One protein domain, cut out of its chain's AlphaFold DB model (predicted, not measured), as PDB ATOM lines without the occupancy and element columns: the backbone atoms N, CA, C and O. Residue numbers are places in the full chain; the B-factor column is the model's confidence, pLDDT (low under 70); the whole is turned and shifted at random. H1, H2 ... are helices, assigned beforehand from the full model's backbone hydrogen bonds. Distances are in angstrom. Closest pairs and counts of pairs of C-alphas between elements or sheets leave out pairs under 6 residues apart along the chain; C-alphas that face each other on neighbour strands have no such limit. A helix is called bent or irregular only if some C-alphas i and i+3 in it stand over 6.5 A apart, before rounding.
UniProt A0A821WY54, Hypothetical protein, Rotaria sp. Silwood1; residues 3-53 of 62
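What this domain is: This is residues 3 to 53 of the 62 residues of the protein "Hypothetical protein" of Rotaria sp. Silwood1 (UniProt A0A821WY54). One long helix, H3, runs along much of an elongated body, and the shorter H2 packs on it at a slant, running back the opposite way. The small H1 sits at one end, touching neither, while residues 27 to 33 stick out at the other. The printed part has 51 residues with three named helices, H1, H2, H3, and no named strand: all helix. It is only just loose, close to compact, with a radius of gyration of the C-alphas of 12.1 A and spans of 36 by 21 by 14 A.

How they stand to each other: H3, residues 31 to 50, touches H2, residues 12 to 24; their closest C-alphas, of Ala 16 and Lys 42, are 5.1 A apart. They run opposite ways at a steep tilt of 53 degrees. H1, residues 3 to 8, is apart from H3, and only just apart from H2, at 8.3 A. O i to N i+4 pairs within hydrogen-bond range are 14 of 16 in H3, 7 of 9 in H2 and 1 of 2 in H1.

Where its parts are: H3 measures 28.0 A from C-alpha 31 at (112.115, 135.777, 90.899) to C-alpha 50 at (118.206, 109.393, 98.215), with a kink of 28 degrees near residue 40. H2 measures 17.1 A and H1 9.3 A, from C-alpha 3 at (123.826, 109.418, 105.897). Both are irregular: C-alphas 18 and 21 are 7.1 A apart, and C-alphas 3 and 6 are 8.1 A apart.

The domain as a whole: The C-alphas farthest apart, of Ala 6 and Arg 29, are separated by 36.7 A. The link from H1 to H2 is tight and that from H2 to H3 short. The printed part has no cut, and no printed residue is under 70 in pLDDT.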
ATOM      1  N   GLN A   3     123.712 110.597 105.016       91.88
ATOM      2  CA  GLN A   3     123.826 109.418 105.897       91.88
ATOM      3  C   GLN A   3     124.203 109.747 107.357       91.88
ATOM      4  O   GLN A   3     124.012 108.922 108.241       91.88
ATOM      5  N   HIS A   4     124.729 110.948 107.621       94.19
ATOM      6  CA  HIS A   4     125.104 111.436 108.951       94.19
ATOM      7  C   HIS A   4     124.168 112.574 109.403       94.19
ATOM      8  O   HIS A   4     124.571 113.460 110.161       94.19
ATOM      9  N   ALA A   5     122.919 112.597 108.925       92.19
ATOM     10  CA  ALA A   5     121.950 113.647 109.252       92.19
ATOM     11  C   ALA A   5     121.704 113.795 110.764       92.19
ATOM     12  O   ALA A   5     121.468 114.901 111.229       92.19
ATOM     13  N   ALA A   6     121.829 112.717 111.547       92.56
ATOM     14  CA  ALA A   6     121.658 112.763 113.000       92.56
ATOM     15  C   ALA A   6     122.683 113.663 113.720       92.56
ATOM     16  O   ALA A   6     122.354 114.249 114.746       92.56
ATOM     17  N   SER A   7     123.907 113.787 113.195       94.69
ATOM     18  CA  SER A   7     124.951 114.649 113.771       94.69
ATOM     19  C   SER A   7     125.100 115.981 113.041       94.69
ATOM     20  O   SER A   7     125.510 116.971 113.635       94.69
ATOM     21  N   THR A   8     124.784 116.010 111.746       93.62
ATOM     22  CA  THR A   8     124.969 117.198 110.900       93.62
ATOM     23  C   THR A   8     123.703 118.033 110.743       93.62
ATOM     24  O   THR A   8     123.792 119.167 110.288       93.62
ATOM     25  N   HIS A   9     122.530 117.481 111.066       92.69
ATOM     26  CA  HIS A   9     121.211 118.025 110.715       92.69
ATOM     27  C   HIS A   9     121.016 118.271 109.207       92.69
ATOM     28  O   HIS A   9     120.119 119.002 108.789       92.69
ATOM     29  N   MET A  10     121.839 117.628 108.374       95.81
ATOM     30  CA  MET A  10     121.818 117.750 106.921       95.81
ATOM     31  C   MET A  10     121.257 116.476 106.292       95.81
ATOM     32  O   MET A  10     122.015 115.650 105.784       95.81
ATOM     33  N   ASP A  11     119.935 116.309 106.331       96.38
ATOM     34  CA  ASP A  11     119.242 115.286 105.542       96.38
ATOM     35  C   ASP A  11     119.214 115.646 104.040       96.38
ATOM     36  O   ASP A  11     119.693 116.703 103.612       96.38
ATOM     37  N   SER A  12     118.705 114.739 103.203       96.06
ATOM     38  CA  SER A  12     118.642 114.948 101.750       96.06
ATOM     39  C   SER A  12     117.759 116.134 101.353       96.06
ATOM     40  O   SER A  12     118.082 116.831 100.390       96.06
ATOM     41  N   SER A  13     116.705 116.417 102.123       96.94
ATOM     42  CA  SER A  13     115.832 117.581 101.935       96.94
ATOM     43  C   SER A  13     116.597 118.889 102.153       96.94
ATOM     44  O   SER A  13     116.647 119.745 101.265       96.94
ATOM     45  N   ASN A  14     117.287 119.023 103.287       96.56
ATOM     46  CA  ASN A  14     118.081 120.204 103.621       96.56
ATOM     47  C   ASN A  14     119.213 120.415 102.614       96.56
ATOM     48  O   ASN A  14     119.459 121.538 102.167       96.56
ATOM     49  N   LEU A  15     119.870 119.333 102.191       96.88
ATOM     50  CA  LEU A  15     120.887 119.397 101.146       96.88
ATOM     51  C   LEU A  15     120.297 119.863  99.809       96.88
ATOM     52  O   LEU A  15     120.881 120.738  99.172       96.88
ATOM     53  N   ALA A  16     119.128 119.374  99.401       97.25
ATOM     54  CA  ALA A  16     118.485 119.834  98.174       97.25
ATOM     55  C   ALA A  16     118.164 121.339  98.210       97.25
ATOM     56  O   ALA A  16     118.360 122.038  97.211       97.25
ATOM     57  N   VAL A  17     117.742 121.874  99.363       96.06
ATOM     58  CA  VAL A  17     117.517 123.319  99.535       96.06
ATOM     59  C   VAL A  17     118.813 124.123  99.400       96.06
ATOM     60  O   VAL A  17     118.804 125.163  98.742       96.06
ATOM     61  N   LEU A  18     119.914 123.665  99.997       95.69
ATOM     62  CA  LEU A  18     121.187 124.393  99.957       95.69
ATOM     63  C   LEU A  18     121.888 124.313  98.596       95.69
ATOM     64  O   LEU A  18     122.584 125.249  98.198       95.69
ATOM     65  N   TRP A  19     121.725 123.205  97.875       96.12
ATOM     66  CA  TRP A  19     122.520 122.935  96.678       96.12
ATOM     67  C   TRP A  19     121.836 123.305  95.365       96.12
ATOM     68  O   TRP A  19     122.544 123.584  94.398       96.12
ATOM     69  N   TRP A  20     120.501 123.396  95.307       96.12
ATOM     70  CA  TRP A  20     119.822 123.742  94.052       96.12
ATOM     71  C   TRP A  20     120.309 125.051  93.398       96.12
ATOM     72  O   TRP A  20     120.480 125.040  92.177       96.12
ATOM     73  N   PRO A  21     120.613 126.153  94.125       94.50
ATOM     74  CA  PRO A  21     121.065 127.380  93.475       94.50
ATOM     75  C   PRO A  21     122.448 127.206  92.842       94.50
ATOM     76  O   PRO A  21     122.710 127.753  91.778       94.50
ATOM     77  N   ASN A  22     123.317 126.411  93.472       94.50
ATOM     78  CA  ASN A  22     124.668 126.148  92.979       94.50
ATOM     79  C   ASN A  22     124.657 125.254  91.731       94.50
ATOM     80  O   ASN A  22     125.483 125.439  90.841       94.50
ATOM     81  N   LEU A  23     123.710 124.314  91.650       94.25
ATOM     82  CA  LEU A  23     123.573 123.391  90.519       94.25
ATOM     83  C   LEU A  23     122.899 124.035  89.299       94.25
ATOM     84  O   LEU A  23     123.291 123.752  88.171       94.25
ATOM     85  N   PHE A  24     121.893 124.888  89.514       90.88
ATOM     86  CA  PHE A  24     121.073 125.460  88.434       90.88
ATOM     87  C   PHE A  24     121.383 126.924  88.112       90.88
ATOM     88  O   PHE A  24     120.881 127.433  87.114       90.88
ATOM     89  N   GLN A  25     122.184 127.599  88.942       91.38
ATOM     90  CA  GLN A  25     122.645 128.979  88.743       91.38
ATOM     91  C   GLN A  25     121.519 129.940  88.309       91.38
ATOM     92  O   GLN A  25     121.601 130.573  87.251       91.38
ATOM     93  N   PRO A  26     120.429 130.045  89.092       88.69
ATOM     94  CA  PRO A  26     119.278 130.851  88.713       88.69
ATOM     95  C   PRO A  26     119.659 132.330  88.603       88.69
ATOM     96  O   PRO A  26     120.347 132.888  89.460       88.69
ATOM     97  N   GLN A  27     119.137 133.006  87.583       86.69
ATOM     98  CA  GLN A  27     119.210 134.461  87.524       86.69
ATOM     99  C   GLN A  27     118.110 135.060  88.405       86.69
ATOM    100  O   GLN A  27     116.935 135.035  88.049       86.69
ATOM    101  N   PHE A  28     118.483 135.670  89.530       81.69
ATOM    102  CA  PHE A  28     117.537 136.324  90.450       81.69
ATOM    103  C   PHE A  28     116.940 137.638  89.920       81.69
ATOM    104  O   PHE A  28     116.236 138.339  90.643       81.69
ATOM    105  N   ARG A  29     117.195 137.977  88.652       85.25
ATOM    106  CA  ARG A  29     116.546 139.105  87.977       85.25
ATOM    107  C   ARG A  29     115.057 138.847  87.742       85.25
ATOM    108  O   ARG A  29     114.279 139.794  87.716       85.25
ATOM    109  N   ASP A  30     114.680 137.577  87.600       86.75
ATOM    110  CA  ASP A  30     113.295 137.126  87.535       86.75
ATOM    111  C   ASP A  30     113.031 136.103  88.644       86.75
ATOM    112  O   ASP A  30     113.335 134.909  88.533       86.75
ATOM    113  N   LEU A  31     112.445 136.592  89.736       89.62
ATOM    114  CA  LEU A  31     112.115 135.777  90.899       89.62
ATOM    115  C   LEU A  31     111.100 134.676  90.575       89.62
ATOM    116  O   LEU A  31     111.182 133.607  91.172       89.62
ATOM    117  N   ARG A  32     110.192 134.887  89.612       92.06
ATOM    118  CA  ARG A  32     109.203 133.870  89.230       92.06
ATOM    119  C   ARG A  32     109.890 132.688  88.552       92.06
ATOM    120  O   ARG A  32     109.602 131.540  88.883       92.06
ATOM    121  N   THR A  33     110.824 132.957  87.645       89.88
ATOM    122  CA  THR A  33     111.619 131.901  86.999       89.88
ATOM    123  C   THR A  33     112.518 131.177  88.006       89.88
ATOM    124  O   THR A  33     112.606 129.944  87.982       89.88
ATOM    125  N   ALA A  34     113.135 131.905  88.944       91.88
ATOM    126  CA  ALA A  34     113.933 131.303  90.015       91.88
ATOM    127  C   ALA A  34     113.081 130.411  90.938       91.88
ATOM    128  O   ALA A  34     113.497 129.305  91.285       91.88
ATOM    129  N   GLU A  35     111.869 130.846  91.288       93.44
ATOM    130  CA  GLU A  35     110.930 130.083  92.113       93.44
ATOM    131  C   GLU A  35     110.451 128.808  91.407       93.44
ATOM    132  O   GLU A  35     110.485 127.727  91.995       93.44
ATOM    133  N   GLN A  36     110.082 128.894  90.127       93.81
ATOM    134  CA  GLN A  36     109.688 127.723  89.339       93.81
ATOM    135  C   GLN A  36     110.833 126.713  89.202       93.81
ATOM    136  O   GLN A  36     110.618 125.505  89.308       93.81
ATOM    137  N   THR A  37     112.059 127.204  89.003       93.50
ATOM    138  CA  THR A  37     113.265 126.365  88.976       93.50
ATOM    139  C   THR A  37     113.471 125.676  90.321       93.50
ATOM    140  O   THR A  37     113.618 124.459  90.366       93.50
ATOM    141  N   CYS A  38     113.397 126.427  91.420       94.31
ATOM    142  CA  CYS A  38     113.512 125.926  92.788       94.31
ATOM    143  C   CYS A  38     112.489 124.816  93.095       94.31
ATOM    144  O   CYS A  38     112.866 123.756  93.600       94.31
ATOM    145  N   GLN A  39     111.216 125.028  92.743       95.06
ATOM    146  CA  GLN A  39     110.129 124.064  92.965       95.06
ATOM    147  C   GLN A  39     110.363 122.732  92.242       95.06
ATOM    148  O   GLN A  39     110.023 121.681  92.780       95.06
ATOM    149  N   ARG A  40     110.961 122.759  91.045       95.00
ATOM    150  CA  ARG A  40     111.284 121.543  90.279       95.00
ATOM    151  C   ARG A  40     112.601 120.907  90.722       95.00
ATOM    152  O   ARG A  40     112.700 119.686  90.795       95.00
ATOM    153  N   ALA A  41     113.608 121.724  91.022       95.62
ATOM    154  CA  ALA A  41     114.962 121.274  91.324       95.62
ATOM    155  C   ALA A  41     115.062 120.577  92.683       95.62
ATOM    156  O   ALA A  41     115.706 119.538  92.777       95.62
ATOM    157  N   LYS A  42     114.413 121.107  93.727       96.62
ATOM    158  CA  LYS A  42     114.462 120.527  95.080       96.62
ATOM    159  C   LYS A  42     114.058 119.044  95.134       96.62
ATOM    160  O   LYS A  42     114.888 118.250  95.573       96.62
ATOM    161  N   PRO A  43     112.859 118.632  94.671       97.06
ATOM    162  CA  PRO A  43     112.464 117.225  94.726       97.06
ATOM    163  C   PRO A  43     113.352 116.337  93.848       97.06
ATOM    164  O   PRO A  43     113.654 115.212  94.233       97.06
ATOM    165  N   LEU A  44     113.826 116.847  92.704       96.62
ATOM    166  CA  LEU A  44     114.744 116.115  91.833       96.62
ATOM    167  C   LEU A  44     116.096 115.856  92.514       96.62
ATOM    168  O   LEU A  44     116.567 114.724  92.531       96.62
ATOM    169  N   ILE A  45     116.713 116.891  93.092       97.25
ATOM    170  CA  ILE A  45     117.998 116.772  93.794       97.25
ATOM    171  C   ILE A  45     117.852 115.862  95.012       97.25
ATOM    172  O   ILE A  45     118.717 115.024  95.246       97.25
ATOM    173  N   GLN A  46     116.760 115.991  95.767       97.38
ATOM    174  CA  GLN A  46     116.496 115.114  96.902       97.38
ATOM    175  C   GLN A  46     116.403 113.648  96.456       97.38
ATOM    176  O   GLN A  46     117.115 112.810  97.000       97.38
ATOM    177  N   ALA A  47     115.629 113.352  95.406       96.62
ATOM    178  CA  ALA A  47     115.518 112.001  94.858       96.62
ATOM    179  C   ALA A  47     116.865 111.460  94.345       96.62
ATOM    180  O   ALA A  47     117.158 110.279  94.527       96.62
ATOM    181  N   ILE A  48     117.696 112.317  93.744       95.69
ATOM    182  CA  ILE A  48     119.065 111.989  93.323       95.69
ATOM    183  C   ILE A  48     119.946 111.619  94.521       95.69
ATOM    184  O   ILE A  48     120.704 110.658  94.439       95.69
ATOM    185  N   ILE A  49     119.853 112.361  95.626       95.50
ATOM    186  CA  ILE A  49     120.611 112.076  96.851       95.50
ATOM    187  C   ILE A  49     120.128 110.764  97.481       95.50
ATOM    188  O   ILE A  49     120.955 109.932  97.851       95.50
ATOM    189  N   ASP A  50     118.812 110.571  97.583       95.75
ATOM    190  CA  ASP A  50     118.206 109.393  98.215       95.75
ATOM    191  C   ASP A  50     118.506 108.106  97.434       95.75
ATOM    192  O   ASP A  50     118.765 107.060  98.027       95.75
ATOM    193  N   ASN A  51     118.531 108.191  96.102       94.06
ATOM    194  CA  ASN A  51     118.768 107.053  95.212       94.06
ATOM    195  C   ASN A  51     120.178 107.054  94.612       94.06
ATOM    196  O   ASN A  51     120.416 106.368  93.617       94.06
ATOM    197  N   TYR A  52     121.123 107.797  95.199       92.19
ATOM    198  CA  TYR A  52     122.482 107.925  94.666       92.19
ATOM    199  C   TYR A  52     123.139 106.572  94.330       92.19
ATOM    200  O   TYR A  52     123.681 106.454  93.229       92.19
ATOM    201  N   PRO A  53     123.052 105.527  95.185       89.31
ATOM    202  CA  PRO A  53     123.617 104.222  94.853       89.31
ATOM    203  C   PRO A  53     122.990 103.607  93.597       89.31
ATOM    204  O   PRO A  53     123.708 103.132  92.735       89.31
TER     205      PRO A  53